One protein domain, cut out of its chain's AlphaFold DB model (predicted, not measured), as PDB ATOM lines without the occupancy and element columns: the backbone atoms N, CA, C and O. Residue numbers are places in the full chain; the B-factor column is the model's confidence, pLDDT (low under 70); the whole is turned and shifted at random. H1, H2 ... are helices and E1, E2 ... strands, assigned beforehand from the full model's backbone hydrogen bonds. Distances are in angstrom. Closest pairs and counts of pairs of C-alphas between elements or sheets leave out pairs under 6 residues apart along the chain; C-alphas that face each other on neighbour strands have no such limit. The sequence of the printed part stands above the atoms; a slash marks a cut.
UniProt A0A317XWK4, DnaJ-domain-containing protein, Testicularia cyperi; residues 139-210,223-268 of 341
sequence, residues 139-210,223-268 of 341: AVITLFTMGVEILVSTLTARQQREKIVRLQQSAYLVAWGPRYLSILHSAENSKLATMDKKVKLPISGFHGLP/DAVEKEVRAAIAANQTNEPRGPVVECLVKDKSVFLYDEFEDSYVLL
ATOM      1  N   ALA A 139     108.683 222.749 146.511       85.06
ATOM      2  CA  ALA A 139     109.955 223.411 146.789       85.06
ATOM      3  C   ALA A 139     110.273 223.421 148.296       85.06
ATOM      4  O   ALA A 139     111.383 223.084 148.699       85.06
ATOM      5  N   VAL A 140     109.298 223.731 149.155       84.69
ATOM      6  CA  VAL A 140     109.505 223.722 150.615       84.69
ATOM      7  C   VAL A 140     109.780 222.308 151.128       84.69
ATOM      8  O   VAL A 140     110.711 222.107 151.909       84.69
ATOM      9  N   ILE A 141     109.015 221.315 150.666       87.19
ATOM     10  CA  ILE A 141     109.206 219.911 151.057       87.19
ATOM     11  C   ILE A 141     110.573 219.401 150.588       87.19
ATOM     12  O   ILE A 141     111.304 218.784 151.364       87.19
ATOM     13  N   THR A 142     110.963 219.681 149.344       86.75
ATOM     14  CA  THR A 142     112.268 219.259 148.810       86.75
ATOM     15  C   THR A 142     113.420 219.910 149.573       86.75
ATOM     16  O   THR A 142     114.339 219.204 149.980       86.75
ATOM     17  N   LEU A 143     113.344 221.207 149.886       86.88
ATOM     18  CA  LEU A 143     114.343 221.884 150.721       86.88
ATOM     19  C   LEU A 143     114.417 221.303 152.139       86.88
ATOM     20  O   LEU A 143     115.513 221.118 152.669       86.88
ATOM     21  N   PHE A 144     113.272 220.982 152.744       85.81
ATOM     22  CA  PHE A 144     113.226 220.377 154.074       85.81
ATOM     23  C   PHE A 144     113.864 218.983 154.082       85.81
ATOM     24  O   PHE A 144     114.746 218.715 154.896       85.81
ATOM     25  N   THR A 145     113.479 218.114 153.143       88.50
ATOM     26  CA  THR A 145     114.068 216.769 153.029       88.50
ATOM     27  C   THR A 145     115.569 216.816 152.733       88.50
ATOM     28  O   THR A 145     116.325 216.075 153.354       88.50
ATOM     29  N   MET A 146     116.020 217.742 151.879       87.94
ATOM     30  CA  MET A 146     117.442 217.978 151.606       87.94
ATOM     31  C   MET A 146     118.202 218.402 152.873       87.94
ATOM     32  O   MET A 146     119.304 217.923 153.133       87.94
ATOM     33  N   GLY A 147     117.612 219.281 153.690       85.06
ATOM     34  CA  GLY A 147     118.196 219.698 154.965       85.06
ATOM     35  C   GLY A 147     118.338 218.542 155.957       85.06
ATOM     36  O   GLY A 147     119.378 218.410 156.602       85.06
ATOM     37  N   VAL A 148     117.320 217.680 156.047       87.75
ATOM     38  CA  VAL A 148     117.344 216.484 156.906       87.75
ATOM     39  C   VAL A 148     118.412 215.494 156.446       87.75
ATOM     40  O   VAL A 148     119.169 215.001 157.276       87.75
ATOM     41  N   GLU A 149     118.520 215.234 155.142       87.81
ATOM     42  CA  GLU A 149     119.524 214.322 154.582       87.81
ATOM     43  C   GLU A 149     120.950 214.773 154.925       87.81
ATOM     44  O   GLU A 149     121.755 213.982 155.411       87.81
ATOM     45  N   ILE A 150     121.245 216.065 154.758       87.00
ATOM     46  CA  ILE A 150     122.557 216.635 155.087       87.00
ATOM     47  C   ILE A 150     122.817 216.585 156.592       87.00
ATOM     48  O   ILE A 150     123.927 216.285 157.032       87.00
ATOM     49  N   LEU A 151     121.804 216.866 157.409       87.62
ATOM     50  CA  LEU A 151     121.943 216.761 158.856       87.62
ATOM     51  C   LEU A 151     122.294 215.325 159.261       87.62
ATOM     52  O   LEU A 151     123.271 215.116 159.977       87.62
ATOM     53  N   VAL A 152     121.547 214.338 158.767       89.81
ATOM     54  CA  VAL A 152     121.816 212.924 159.046       89.81
ATOM     55  C   VAL A 152     123.205 212.538 158.547       89.81
ATOM     56  O   VAL A 152     123.973 211.978 159.325       89.81
ATOM     57  N   SER A 153     123.576 212.908 157.318       87.56
ATOM     58  CA  SER A 153     124.873 212.536 156.747       87.56
ATOM     59  C   SER A 153     126.051 213.144 157.506       87.56
ATOM     60  O   SER A 153     127.070 212.486 157.698       87.56
ATOM     61  N   THR A 154     125.919 214.372 158.015       87.25
ATOM     62  CA  THR A 154     126.961 214.978 158.858       87.25
ATOM     63  C   THR A 154     127.097 214.284 160.210       87.25
ATOM     64  O   THR A 154     128.215 214.140 160.709       87.25
ATOM     65  N   LEU A 155     125.993 213.831 160.809       88.56
ATOM     66  CA  LEU A 155     126.021 213.082 162.065       88.56
ATOM     67  C   LEU A 155     126.605 211.679 161.866       88.56
ATOM     68  O   LEU A 155     127.450 211.256 162.657       88.56
ATOM     69  N   THR A 156     126.216 210.978 160.800       88.31
ATOM     70  CA  THR A 156     126.736 209.640 160.494       88.31
ATOM     71  C   THR A 156     128.199 209.685 160.075       88.31
ATOM     72  O   THR A 156     128.964 208.857 160.552       88.31
ATOM     73  N   ALA A 157     128.623 210.676 159.283       88.56
ATOM     74  CA  ALA A 157     130.021 210.863 158.888       88.56
ATOM     75  C   ALA A 157     130.938 211.038 160.109       88.56
ATOM     76  O   ALA A 157     132.000 210.423 160.197       88.56
ATOM     77  N   ARG A 158     130.496 211.812 161.113       87.31
ATOM     78  CA  ARG A 158     131.222 211.945 162.389       87.31
ATOM     79  C   ARG A 158     131.368 210.600 163.097       87.31
ATOM     80  O   ARG A 158     132.473 210.235 163.487       87.31
ATOM     81  N   GLN A 159     130.274 209.851 163.221       88.06
ATOM     82  CA  GLN A 159     130.292 208.535 163.863       88.06
ATOM     83  C   GLN A 159     131.144 207.515 163.092       88.06
ATOM     84  O   GLN A 159     131.857 206.723 163.702       88.06
ATOM     85  N   GLN A 160     131.078 207.516 161.759       87.81
ATOM     86  CA  GLN A 160     131.868 206.634 160.901       87.81
ATOM     87  C   GLN A 160     133.358 206.941 161.025       87.81
ATOM     88  O   GLN A 160     134.143 206.020 161.234       87.81
ATOM     89  N   ARG A 161     133.742 208.221 161.019       88.25
ATOM     90  CA  ARG A 161     135.133 208.632 161.226       88.25
ATOM     91  C   ARG A 161     135.680 208.154 162.569       88.25
ATOM     92  O   ARG A 161     136.782 207.621 162.622       88.25
ATOM     93  N   GLU A 162     134.907 208.282 163.648       86.50
ATOM     94  CA  GLU A 162     135.308 207.772 164.967       86.50
ATOM     95  C   GLU A 162     135.495 206.247 164.977       86.50
ATOM     96  O   GLU A 162     136.447 205.749 165.579       86.50
ATOM     97  N   LYS A 163     134.623 205.499 164.287       87.12
ATOM     98  CA  LYS A 163     134.749 204.039 164.144       87.12
ATOM     99  C   LYS A 163     135.998 203.646 163.352       87.12
ATOM    100  O   LYS A 163     136.726 202.767 163.806       87.12
ATOM    101  N   ILE A 164     136.275 204.313 162.228       87.75
ATOM    102  CA  ILE A 164     137.460 204.052 161.390       87.75
ATOM    103  C   ILE A 164     138.741 204.329 162.182       87.75
ATOM    104  O   ILE A 164     139.611 203.466 162.259       87.75
ATOM    105  N   VAL A 165     138.833 205.487 162.849       86.44
ATOM    106  CA  VAL A 165     139.998 205.846 163.676       86.44
ATOM    107  C   VAL A 165     140.207 204.832 164.801       86.44
ATOM    108  O   VAL A 165     141.335 204.411 165.060       86.44
ATOM    109  N   ARG A 166     139.128 204.388 165.454       86.50
ATOM    110  CA  ARG A 166     139.203 203.351 166.488       86.50
ATOM    111  C   ARG A 166     139.723 202.027 165.932       86.50
ATOM    112  O   ARG A 166     140.549 201.385 166.580       86.50
ATOM    113  N   LEU A 167     139.246 201.616 164.757       87.00
ATOM    114  CA  LEU A 167     139.685 200.378 164.123       87.00
ATOM    115  C   LEU A 167     141.169 200.455 163.749       87.00
ATOM    116  O   LEU A 167     141.926 199.549 164.094       87.00
ATOM    117  N   GLN A 168     141.614 201.567 163.159       86.12
ATOM    118  CA  GLN A 168     143.029 201.804 162.867       86.12
ATOM    119  C   GLN A 168     143.891 201.719 164.132       86.12
ATOM    120  O   GLN A 168     144.878 200.987 164.160       86.12
ATOM    121  N   GLN A 169     143.488 202.396 165.213       83.88
ATOM    122  CA  GLN A 169     144.187 202.329 166.499       83.88
ATOM    123  C   GLN A 169     144.267 200.893 167.024       83.88
ATOM    124  O   GLN A 169     145.331 200.459 167.462       83.88
ATOM    125  N   SER A 170     143.176 200.128 166.942       85.12
ATOM    126  CA  SER A 170     143.181 198.723 167.352       85.12
ATOM    127  C   SER A 170     144.110 197.852 166.500       85.12
ATOM    128  O   SER A 170     144.814 197.008 167.052       85.12
ATOM    129  N   ALA A 171     144.170 198.099 165.188       86.06
ATOM    130  CA  ALA A 171     145.059 197.397 164.269       86.06
ATOM    131  C   ALA A 171     146.529 197.655 164.619       86.06
ATOM    132  O   ALA A 171     147.305 196.712 164.774       86.06
ATOM    133  N   TYR A 172     146.893 198.923 164.836       83.31
ATOM    134  CA  TYR A 172     148.249 199.311 165.229       83.31
ATOM    135  C   TYR A 172     148.667 198.714 166.571       83.31
ATOM    136  O   TYR A 172     149.784 198.214 166.707       83.31
ATOM    137  N   LEU A 173     147.765 198.723 167.556       81.12
ATOM    138  CA  LEU A 173     148.043 198.181 168.884       81.12
ATOM    139  C   LEU A 173     148.321 196.677 168.858       81.12
ATOM    140  O   LEU A 173     149.207 196.219 169.573       81.12
ATOM    141  N   VAL A 174     147.605 195.912 168.035       84.88
ATOM    142  CA  VAL A 174     147.836 194.464 167.935       84.88
ATOM    143  C   VAL A 174     149.044 194.152 167.048       84.88
ATOM    144  O   VAL A 174     149.796 193.230 167.355       84.88
ATOM    145  N   ALA A 175     149.280 194.928 165.986       83.12
ATOM    146  CA  ALA A 175     150.436 194.737 165.113       83.12
ATOM    147  C   ALA A 175     151.762 195.026 165.836       83.12
ATOM    148  O   ALA A 175     152.704 194.230 165.763       83.12
ATOM    149  N   TRP A 176     151.862 196.166 166.520       80.12
ATOM    150  CA  TRP A 176     153.146 196.702 166.987       80.12
ATOM    151  C   TRP A 176     153.178 197.092 168.469       80.12
ATOM    152  O   TRP A 176     154.246 197.416 168.986       80.12
ATOM    153  N   GLY A 177     152.050 197.004 169.175       78.81
ATOM    154  CA  GLY A 177     151.959 197.348 170.591       78.81
ATOM    155  C   GLY A 177     151.839 198.859 170.859       78.81
ATOM    156  O   GLY A 177     152.014 199.690 169.966       78.81
ATOM    157  N   PRO A 178     151.549 199.253 172.109       72.62
ATOM    158  CA  PRO A 178     151.287 200.648 172.487       72.62
ATOM    159  C   PRO A 178     152.510 201.563 172.364       72.62
ATOM    160  O   PRO A 178     152.363 202.750 172.078       72.62
ATOM    161  N   ARG A 179     153.722 201.011 172.484       68.19
ATOM    162  CA  ARG A 179     154.986 201.738 172.289       68.19
ATOM    163  C   ARG A 179     155.193 202.204 170.842       68.19
ATOM    164  O   ARG A 179     155.968 203.118 170.601       68.19
ATOM    165  N   TYR A 180     154.488 201.619 169.877       65.25
ATOM    166  CA  TYR A 180     154.551 202.059 168.487       65.25
ATOM    167  C   TYR A 180     153.781 203.365 168.240       65.25
ATOM    168  O   TYR A 180     154.190 204.164 167.401       65.25
ATOM    169  N   LEU A 181     152.721 203.648 169.009       62.06
ATOM    170  CA  LEU A 181     151.968 204.904 168.889       62.06
ATOM    171  C   LEU A 181     152.823 206.131 169.247       62.06
ATOM    172  O   LEU A 181     152.688 207.178 168.615       62.06
ATOM    173  N   SER A 182     153.735 206.003 170.217       62.31
ATOM    174  CA  SER A 182     154.683 207.076 170.553       62.31
ATOM    175  C   SER A 182     155.728 207.281 169.464       62.31
ATOM    176  O   SER A 182     156.074 208.418 169.145       62.31
ATOM    177  N   ILE A 183     156.172 206.187 168.840       61.34
ATOM    178  CA  ILE A 183     157.095 206.223 167.708       61.34
ATOM    179  C   ILE A 183     156.415 206.881 166.507       61.34
ATOM    180  O   ILE A 183     157.015 207.768 165.929       61.34
ATOM    181  N   LEU A 184     155.159 206.564 166.178       57.34
ATOM    182  CA  LEU A 184     154.429 207.216 165.079       57.34
ATOM    183  C   LEU A 184     154.314 208.738 165.235       57.34
ATOM    184  O   LEU A 184     154.493 209.457 164.254       57.34
ATOM    185  N   HIS A 185     154.030 209.222 166.448       57.62
ATOM    186  CA  HIS A 185     153.960 210.659 166.737       57.62
ATOM    187  C   HIS A 185     155.343 211.332 166.777       57.62
ATOM    188  O   HIS A 185     155.450 212.508 166.450       57.62
ATOM    189  N   SER A 186     156.402 210.608 167.157       58.09
ATOM    190  CA  SER A 186     157.780 211.126 167.188       58.09
ATOM    191  C   SER A 186     158.517 210.992 165.844       58.09
ATOM    192  O   SER A 186     159.501 211.693 165.614       58.09
ATOM    193  N   ALA A 187     158.078 210.084 164.969       53.72
ATOM    194  CA  ALA A 187     158.712 209.683 163.713       53.72
ATOM    195  C   ALA A 187     157.993 210.271 162.493       53.72
ATOM    196  O   ALA A 187     157.694 209.577 161.514       53.72
ATOM    197  N   GLU A 188     157.737 211.577 162.500       54.94
ATOM    198  CA  GLU A 188     157.430 212.270 161.243       54.94
ATOM    199  C   GLU A 188     158.624 212.178 160.261       54.94
ATOM    200  O   GLU A 188     158.421 212.235 159.054       54.94
ATOM    201  N   ASN A 189     159.840 211.878 160.757       48.03
ATOM    202  CA  ASN A 189     161.086 211.899 159.978       48.03
ATOM    203  C   ASN A 189     161.954 210.619 159.997       48.03
ATOM    204  O   ASN A 189     163.039 210.640 159.416       48.03
ATOM    205  N   SER A 190     161.552 209.504 160.624       51.19
ATOM    206  CA  SER A 190     162.348 208.261 160.573       51.19
ATOM    207  C   SER A 190     161.649 207.171 159.762       51.19
ATOM    208  O   SER A 190     160.514 206.784 160.029       51.19
ATOM    209  N   LYS A 191     162.349 206.671 158.735       51.53
ATOM    210  CA  LYS A 191     161.964 205.489 157.957       51.53
ATOM    211  C   LYS A 191     162.077 204.259 158.857       51.53
ATOM    212  O   LYS A 191     163.103 203.581 158.855       51.53
ATOM    213  N   LEU A 192     161.062 203.995 159.673       54.62
ATOM    214  CA  LEU A 192     160.957 202.709 160.343       54.62
ATOM    215  C   LEU A 192     160.561 201.689 159.272       54.62
ATOM    216  O   LEU A 192     159.455 201.749 158.748       54.62
ATOM    217  N   ALA A 193     161.471 200.783 158.917       52.31
ATOM    218  CA  ALA A 193     161.155 199.638 158.074       52.31
ATOM    219  C   ALA A 193     160.306 198.661 158.896       52.31
ATOM    220  O   ALA A 193     160.819 197.737 159.529       52.31
ATOM    221  N   THR A 194     159.005 198.924 158.972       61.44
ATOM    222  CA  THR A 194     158.066 198.009 159.605       61.44
ATOM    223  C   THR A 194     157.701 196.906 158.631       61.44
ATOM    224  O   THR A 194     157.260 197.171 157.522       61.44
ATOM    225  N   MET A 195     157.896 195.652 159.040       67.62
ATOM    226  CA  MET A 195     157.394 194.518 158.271       67.62
ATOM    227  C   MET A 195     155.867 194.517 158.276       67.62
ATOM    228  O   MET A 195     155.254 194.738 159.326       67.62
ATOM    229  N   ASP A 196     155.293 194.224 157.113       81.12
ATOM    230  CA  ASP A 196     153.860 194.051 156.913       81.12
ATOM    231  C   ASP A 196     153.318 192.996 157.890       81.12
ATOM    232  O   ASP A 196     153.828 191.873 157.970       81.12
ATOM    233  N   LYS A 197     152.283 193.355 158.659       83.94
ATOM    234  CA  LYS A 197     151.633 192.437 159.607       83.94
ATOM    235  C   LYS A 197     150.159 192.279 159.284       83.94
ATOM    236  O   LYS A 197     149.411 193.253 159.241       83.94
ATOM    237  N   LYS A 198     149.745 191.024 159.120       87.31
ATOM    238  CA  LYS A 198     148.341 190.623 159.034       87.31
ATOM    239  C   LYS A 198     147.792 190.409 160.435       87.31
ATOM    240  O   LYS A 198     148.405 189.708 161.241       87.31
ATOM    241  N   VAL A 199     146.652 191.015 160.726       86.06
ATOM    242  CA  VAL A 199     146.060 191.018 162.060       86.06
ATOM    243  C   VAL A 199     144.556 190.804 161.970       86.06
ATOM    244  O   VAL A 199     143.899 191.384 161.117       86.06
ATOM    245  N   LYS A 200     143.998 189.997 162.872       86.25
ATOM    246  CA  LYS A 200     142.553 189.763 162.967       86.25
ATOM    247  C   LYS A 200     141.970 190.554 164.134       86.25
ATOM    248  O   LYS A 200     142.438 190.411 165.264       86.25
ATOM    249  N   LEU A 201     140.974 191.396 163.859       85.88
ATOM    250  CA  LEU A 201     140.354 192.312 164.826       85.88
ATOM    251  C   LEU A 201     138.825 192.248 164.708       85.88
ATOM    252  O   LEU A 201     138.319 192.032 163.611       85.88
ATOM    253  N   PRO A 202     138.059 192.523 165.773       85.44
ATOM    254  CA  PRO A 202     136.626 192.774 165.628       85.44
ATOM    255  C   PRO A 202     136.375 194.065 164.828       85.44
ATOM    256  O   PRO A 202     137.046 195.073 165.060       85.44
ATOM    257  N   ILE A 203     135.359 194.080 163.954       84.19
ATOM    258  CA  ILE A 203     135.016 195.254 163.118       84.19
ATOM    259  C   ILE A 203     134.666 196.511 163.934       84.19
ATOM    260  O   ILE A 203     134.784 197.641 163.465       84.19
ATOM    261  N   SER A 204     134.240 196.331 165.187       81.88
ATOM    262  CA  SER A 204     133.945 197.420 166.118       81.88
ATOM    263  C   SER A 204     135.198 198.094 166.692       81.88
ATOM    264  O   SER A 204     135.075 199.136 167.343       81.88
ATOM    265  N   GLY A 205     136.379 197.496 166.497       83.69
ATOM    266  CA  GLY A 205     137.601 197.813 167.227       83.69
ATOM    267  C   GLY A 205     137.494 197.484 168.721       83.69
ATOM    268  O   GLY A 205     136.454 197.038 169.217       83.69
ATOM    269  N   PHE A 206     138.574 197.722 169.468       81.81
ATOM    270  CA  PHE A 206     138.565 197.541 170.921       81.81
ATOM    271  C   PHE A 206     137.861 198.703 171.632       81.81
ATOM    272  O   PHE A 206     138.108 199.891 171.375       81.81
ATOM    273  N   HIS A 207     136.981 198.360 172.569       79.00
ATOM    274  CA  HIS A 207     136.358 199.324 173.469       79.00
ATOM    275  C   HIS A 207     137.252 199.567 174.695       79.00
ATOM    276  O   HIS A 207     137.987 198.676 175.112       79.00
ATOM    277  N   GLY A 208     137.200 200.777 175.263       74.88
ATOM    278  CA  GLY A 208     137.941 201.116 176.488       74.88
ATOM    279  C   GLY A 208     139.443 201.384 176.321       74.88
ATOM    280  O   GLY A 208     140.143 201.449 177.322       74.88
ATOM    281  N   LEU A 209     139.946 201.555 175.092       74.44
ATOM    282  CA  LEU A 209     141.339 201.957 174.873       74.44
ATOM    283  C   LEU A 209     141.616 203.353 175.471       74.44
ATOM    284  O   LEU A 209     140.787 204.258 175.295       74.44
ATOM    285  N   PRO A 210     142.767 203.560 176.137       68.81
ATOM    286  CA  PRO A 210     143.145 204.867 176.658       68.81
ATOM    287  C   PRO A 210     143.332 205.863 175.507       68.81
ATOM    288  O   PRO A 210     143.983 205.572 174.501       68.81
ATOM    289  N   ASP A 223     154.951 201.702 180.518       81.31
ATOM    290  CA  ASP A 223     154.727 200.370 181.090       81.31
ATOM    291  C   ASP A 223     153.321 200.244 181.703       81.31
ATOM    292  O   ASP A 223     152.660 199.209 181.567       81.31
ATOM    293  N   ALA A 224     152.823 201.314 182.335       81.00
ATOM    294  CA  ALA A 224     151.467 201.361 182.881       81.00
ATOM    295  C   ALA A 224     150.422 201.358 181.755       81.00
ATOM    296  O   ALA A 224     149.495 200.545 181.771       81.00
ATOM    297  N   VAL A 225     150.630 202.188 180.728       79.81
ATOM    298  CA  VAL A 225     149.774 202.232 179.529       79.81
ATOM    299  C   VAL A 225     149.771 200.884 178.807       79.81
ATOM    300  O   VAL A 225     148.726 200.417 178.356       79.81
ATOM    301  N   GLU A 226     150.922 200.218 178.710       81.94
ATOM    302  CA  GLU A 226     151.020 198.910 178.074       81.94
ATOM    303  C   GLU A 226     150.245 197.833 178.832       81.94
ATOM    304  O   GLU A 226     149.532 197.033 178.216       81.94
ATOM    305  N   LYS A 227     150.325 197.843 180.164       84.81
ATOM    306  CA  LYS A 227     149.539 196.950 181.015       84.81
ATOM    307  C   LYS A 227     148.037 197.173 180.829       84.81
ATOM    308  O   LYS A 227     147.299 196.200 180.687       84.81
ATOM    309  N   GLU A 228     147.591 198.427 180.781       83.19
ATOM    310  CA  GLU A 228     146.183 198.785 180.562       83.19
ATOM    311  C   GLU A 228     145.682 198.361 179.177       83.19
ATOM    312  O   GLU A 228     144.622 197.748 179.059       83.19
ATOM    313  N   VAL A 229     146.459 198.624 178.123       82.81
ATOM    314  CA  VAL A 229     146.101 198.252 176.748       82.81
ATOM    315  C   VAL A 229     146.041 196.736 176.583       82.81
ATOM    316  O   VAL A 229     145.079 196.223 176.013       82.81
ATOM    317  N   ARG A 230     147.024 195.993 177.109       83.69
ATOM    318  CA  ARG A 230     147.012 194.522 177.064       83.69
ATOM    319  C   ARG A 230     145.834 193.948 177.851       83.69
ATOM    320  O   ARG A 230     145.195 193.017 177.370       83.69
ATOM    321  N   ALA A 231     145.509 194.524 179.012       84.94
ATOM    322  CA  ALA A 231     144.329 194.139 179.784       84.94
ATOM    323  C   ALA A 231     143.023 194.415 179.016       84.94
ATOM    324  O   ALA A 231     142.143 193.559 178.993       84.94
ATOM    325  N   ALA A 232     142.913 195.560 178.331       82.06
ATOM    326  CA  ALA A 232     141.753 195.901 177.508       82.06
ATOM    327  C   ALA A 232     141.607 194.983 176.279       82.06
ATOM    328  O   ALA A 232     140.495 194.580 175.940       82.06
ATOM    329  N   ILE A 233     142.710 194.616 175.617       81.06
ATOM    330  CA  ILE A 233     142.700 193.648 174.507       81.06
ATOM    331  C   ILE A 233     142.270 192.269 175.018       81.06
ATOM    332  O   ILE A 233     141.358 191.675 174.449       81.06
ATOM    333  N   ALA A 234     142.857 191.794 176.121       82.44
ATOM    334  CA  ALA A 234     142.501 190.513 176.725       82.44
ATOM    335  C   ALA A 234     141.022 190.472 177.150       82.44
ATOM    336  O   ALA A 234     140.331 189.506 176.850       82.44
ATOM    337  N   ALA A 235     140.504 191.545 177.758       80.75
ATOM    338  CA  ALA A 235     139.095 191.654 178.144       80.75
ATOM    339  C   ALA A 235     138.130 191.635 176.944       80.75
ATOM    340  O   ALA A 235     137.004 191.154 177.062       80.75
ATOM    341  N   ASN A 236     138.551 192.150 175.787       73.44
ATOM    342  CA  ASN A 236     137.764 192.094 174.554       73.44
ATOM    343  C   ASN A 236     137.891 190.746 173.815       73.44
ATOM    344  O   ASN A 236     137.089 190.487 172.927       73.44
ATOM    345  N   GLN A 237     138.888 189.914 174.147       69.44
ATOM    346  CA  GLN A 237     139.069 188.564 173.591       69.44
ATOM    347  C   GLN A 237     138.388 187.475 174.434       69.44
ATOM    348  O   GLN A 237     137.947 186.472 173.884       69.44
ATOM    349  N   THR A 238     138.322 187.643 175.761       64.50
ATOM    350  CA  THR A 238     137.702 186.671 176.683       64.50
ATOM    351  C   THR A 238     136.181 186.751 176.705       64.50
ATOM    352  O   THR A 238     135.513 185.735 176.869       64.50
ATOM    353  N   ASN A 239     135.627 187.948 176.525       62.22
ATOM    354  CA  ASN A 239     134.227 188.100 176.161       62.22
ATOM    355  C   ASN A 239     134.125 187.729 174.679       62.22
ATOM    356  O   ASN A 239     134.776 188.392 173.875       62.22
ATOM    357  N   GLU A 240     133.371 186.684 174.317       58.41
ATOM    358  CA  GLU A 240     133.170 186.299 172.909       58.41
ATOM    359  C   GLU A 240     132.964 187.541 172.024       58.41
ATOM    360  O   GLU A 240     132.226 188.457 172.421       58.41
ATOM    361  N   PRO A 241     133.617 187.612 170.847       55.47
ATOM    362  CA  PRO A 241     133.566 188.800 170.013       55.47
ATOM    363  C   PRO A 241     132.105 189.104 169.681       55.47
ATOM    364  O   PRO A 241     131.435 188.347 168.985       55.47
ATOM    365  N   ARG A 242     131.596 190.243 170.164       57.97
ATOM    366  CA  ARG A 242     130.228 190.723 169.894       57.97
ATOM    367  C   ARG A 242     130.022 191.173 168.432       57.97
ATOM    368  O   ARG A 242     129.207 192.053 168.170       57.97
ATOM    369  N   GLY A 243     130.756 190.611 167.472       66.25
ATOM    370  CA  GLY A 243     130.669 190.981 166.064       66.25
ATOM    371  C   GLY A 243     131.639 190.223 165.151       66.25
ATOM    372  O   GLY A 243     132.491 189.477 165.637       66.25
ATOM    373  N   PRO A 244     131.516 190.419 163.825       79.25
ATOM    374  CA  PRO A 244     132.380 189.782 162.839       79.25
ATOM    375  C   PRO A 244     133.834 190.243 163.004       79.25
ATOM    376  O   PRO A 244     134.118 191.421 163.254       79.25
ATOM    377  N   VAL A 245     134.753 189.285 162.886       82.75
ATOM    378  CA  VAL A 245     136.199 189.513 162.911       82.75
ATOM    379  C   VAL A 245     136.665 189.736 161.481       82.75
ATOM    380  O   VAL A 245     136.323 188.958 160.598       82.75
ATOM    381  N   VAL A 246     137.449 190.785 161.269       84.94
ATOM    382  CA  VAL A 246     137.977 191.175 159.964       84.94
ATOM    383  C   VAL A 246     139.498 191.065 159.979       84.94
ATOM    384  O   VAL A 246     140.147 191.312 161.003       84.94
ATOM    385  N   GLU A 247     140.068 190.655 158.849       88.88
ATOM    386  CA  GLU A 247     141.510 190.653 158.634       88.88
ATOM    387  C   GLU A 247     141.961 192.027 158.127       88.88
ATOM    388  O   GLU A 247     141.454 192.546 157.136       88.88
ATOM    389  N   CYS A 248     142.931 192.616 158.818       86.94
ATOM    390  CA  CYS A 248     143.547 193.880 158.455       86.94
ATOM    391  C   CYS A 248     145.036 193.667 158.166       86.94
ATOM    392  O   CYS A 248     145.736 192.980 158.916       86.94
ATOM    393  N   LEU A 249     145.538 194.294 157.107       88.44
ATOM    394  CA  LEU A 249     146.958 194.382 156.788       88.44
ATOM    395  C   LEU A 249     147.475 195.751 157.231       88.44
ATOM    396  O   LEU A 249     147.010 196.787 156.764       88.44
ATOM    397  N   VAL A 250     148.439 195.759 158.146       84.56
ATOM    398  CA  VAL A 250     149.062 196.989 158.639       84.56
ATOM    399  C   VAL A 250     150.408 197.167 157.944       84.56
ATOM    400  O   VAL A 250     151.296 196.324 158.099       84.56
ATOM    401  N   LYS A 251     150.544 198.267 157.195       82.94
ATOM    402  CA  LYS A 251     151.758 198.644 156.463       82.94
ATOM    403  C   LYS A 251     152.112 200.094 156.775       82.94
ATOM    404  O   LYS A 251     151.352 201.010 156.455       82.94
ATOM    405  N   ASP A 252     153.256 200.289 157.420       76.06
ATOM    406  CA  ASP A 252     153.792 201.582 157.867       76.06
ATOM    407  C   ASP A 252     152.788 202.465 158.637       76.06
ATOM    408  O   ASP A 252     152.602 202.314 159.841       76.06
ATOM    409  N   LYS A 253     152.133 203.413 157.956       73.62
ATOM    410  CA  LYS A 253     151.161 204.357 158.544       73.62
ATOM    411  C   LYS A 253     149.746 204.187 157.990       73.62
ATOM    412  O   LYS A 253     148.890 205.039 158.221       73.62
ATOM    413  N   SER A 254     149.508 203.105 157.256       82.56
ATOM    414  CA  SER A 254     148.229 202.783 156.628       82.56
ATOM    415  C   SER A 254     147.722 201.420 157.087       82.56
ATOM    416  O   SER A 254     148.486 200.460 157.225       82.56
ATOM    417  N   VAL A 255     146.413 201.339 157.312       84.56
ATOM    418  CA  VAL A 255     145.711 200.088 157.600       84.56
ATOM    419  C   VAL A 255     144.848 199.765 156.397       84.56
ATOM    420  O   VAL A 255     144.055 200.599 155.967       84.56
ATOM    421  N   PHE A 256     144.999 198.558 155.876       88.12
ATOM    422  CA  PHE A 256     144.154 198.023 154.826       88.12
ATOM    423  C   PHE A 256     143.220 196.976 155.419       88.12
ATOM    424  O   PHE A 256     143.643 196.172 156.252       88.12
ATOM    425  N   LEU A 257     141.964 196.978 155.001       88.19
ATOM    426  CA  LEU A 257     140.959 196.000 155.399       88.19
ATOM    427  C   LEU A 257     140.754 195.015 154.255       88.19
ATOM    428  O   LEU A 257     140.658 195.425 153.101       88.19
ATOM    429  N   TYR A 258     140.746 193.728 154.577       88.12
ATOM    430  CA  TYR A 258     140.465 192.688 153.600       88.12
ATOM    431  C   TYR A 258     138.963 192.644 153.323       88.12
ATOM    432  O   TYR A 258     138.172 192.442 154.250       88.12
ATOM    433  N   ASP A 259     138.591 192.849 152.063       85.38
ATOM    434  CA  ASP A 259     137.234 192.644 151.581       85.38
ATOM    435  C   ASP A 259     137.105 191.224 151.013       85.38
ATOM    436  O   ASP A 259     137.776 190.859 150.047       85.38
ATOM    437  N   GLU A 260     136.240 190.416 151.629       86.12
ATOM    438  CA  GLU A 260     135.972 189.038 151.208       86.12
ATOM    439  C   GLU A 260     135.233 188.977 149.858       86.12
ATOM    440  O   GLU A 260     135.319 187.969 149.159       86.12
ATOM    441  N   PHE A 261     134.525 190.043 149.463       84.12
ATOM    442  CA  PHE A 261     133.739 190.064 148.228       84.12
ATOM    443  C   PHE A 261     134.579 190.368 146.984       84.12
ATOM    444  O   PHE A 261     134.332 189.785 145.929       84.12
ATOM    445  N   GLU A 262     135.558 191.265 147.102       81.31
ATOM    446  CA  GLU A 262     136.430 191.678 145.992       81.31
ATOM    447  C   GLU A 262     137.809 190.997 146.018       81.31
ATOM    448  O   GLU A 262     138.621 191.231 145.123       81.31
ATOM    449  N   ASP A 263     138.078 190.163 147.032       84.44
ATOM    450  CA  ASP A 263     139.380 189.529 147.301       84.44
ATOM    451  C   ASP A 263     140.543 190.543 147.265       84.44
ATOM    452  O   ASP A 263     141.634 190.291 146.745       84.44
ATOM    453  N   SER A 264     140.288 191.746 147.789       88.50
ATOM    454  CA  SER A 264     141.191 192.892 147.699       88.50
ATOM    455  C   SER A 264     141.368 193.589 149.052       88.50
ATOM    456  O   SER A 264     140.568 193.451 149.980       88.50
ATOM    457  N   TYR A 265     142.483 194.306 149.200       84.75
ATOM    458  CA  TYR A 265     142.786 195.089 150.396       84.75
ATOM    459  C   TYR A 265     142.426 196.555 150.148       84.75
ATOM    460  O   TYR A 265     143.105 197.241 149.383       84.75
ATOM    461  N   VAL A 266     141.398 197.050 150.837       87.31
ATOM    462  CA  VAL A 266     140.926 198.436 150.727       87.31
ATOM    463  C   VAL A 266     141.611 199.303 151.780       87.31
ATOM    464  O   VAL A 266     141.678 198.939 152.956       87.31
ATOM    465  N   LEU A 267     142.143 200.456 151.370       86.50
ATOM    466  CA  LEU A 267     142.760 201.416 152.284       86.50
ATOM    467  C   LEU A 267     141.692 202.024 153.201       86.50
ATOM    468  O   LEU A 267     140.742 202.632 152.726       86.50
ATOM    469  N   LEU A 268     141.874 201.923 154.519       84.44
ATOM    470  CA  LEU A 268     141.008 202.622 155.465       84.44
ATOM    471  C   LEU A 268     141.482 204.054 155.640       84.44
ATOM    472  O   LEU A 268     142.367 204.307 156.460       84.44
TER     473      LEU A 268
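AT A GLANCE: This is residues 139 to 210 and 223 to 268 of the 341 residues of the protein "DnaJ-domain-containing protein" of Testicularia cyperi (UniProt A0A317XWK4). One long helix, H1, sticks out as an arm with residues 139 to 162, while its residues 164 to 176 pack over one face of a strongly twisted sheet of four strands, two layers in all. H2 makes a corner with the end of H1, and H3 meets H2 without being on the sheet. The printed part has 118 residues in the order H1 H2 E1 H3 E2 E3 E4; the sheet runs E1 E2 E3 E4, all antiparallel, and the class is mixed, helices and strands. The whole is loose, with a radius of gyration of the C-alphas of 17.9 A, and elongated, spanning 59 by 37 by 33 A.

IN THESE COORDINATES: H1, residues 139 to 176, begins at C-alpha (109.955, 223.411, 146.789) and is 54.7 A long. H2 is residues 178 to 186, E1 197 to 202, and H3 223 to 238, 22.3 A long. E2, residues 245 to 251, is 19.2 A long; E3 is 254 to 259, and E4, 264 to 267, ends at C-alpha (142.760, 201.416, 152.284).

HOW THE PARTS SIT: H1 is on the sheet; its closest C-alphas to E1 are Ala 175 and Lys 197, 6.1 A. H1 and H2 touch only at the corner, Leu 173 to Tyr 180, 7.6 A between C-alphas. H2 touches H3, closest C-alphas Pro 178 and Glu 226, 5.9 A, at a steep tilt of 54 degrees. N 199 and O 248 of E1 and E2 are 2.8 A apart. E2, E3 and E4 form a meander, each strand the antiparallel neighbour of the one before, with N 256 to O 249 at 2.8 A and N 257 to O 266 at 2.8 A. Every O i to N i+4 pair is within hydrogen-bond range in H1 and H3, and 3 of 5 in H2.

THE WHOLE: Residues 211 to 222 are not printed, with 13.2 A between C-alphas 210 and 223. Of the links printed whole, none is long. Confidence is under 70 at residues 179 to 195, 210 and 237 to 243.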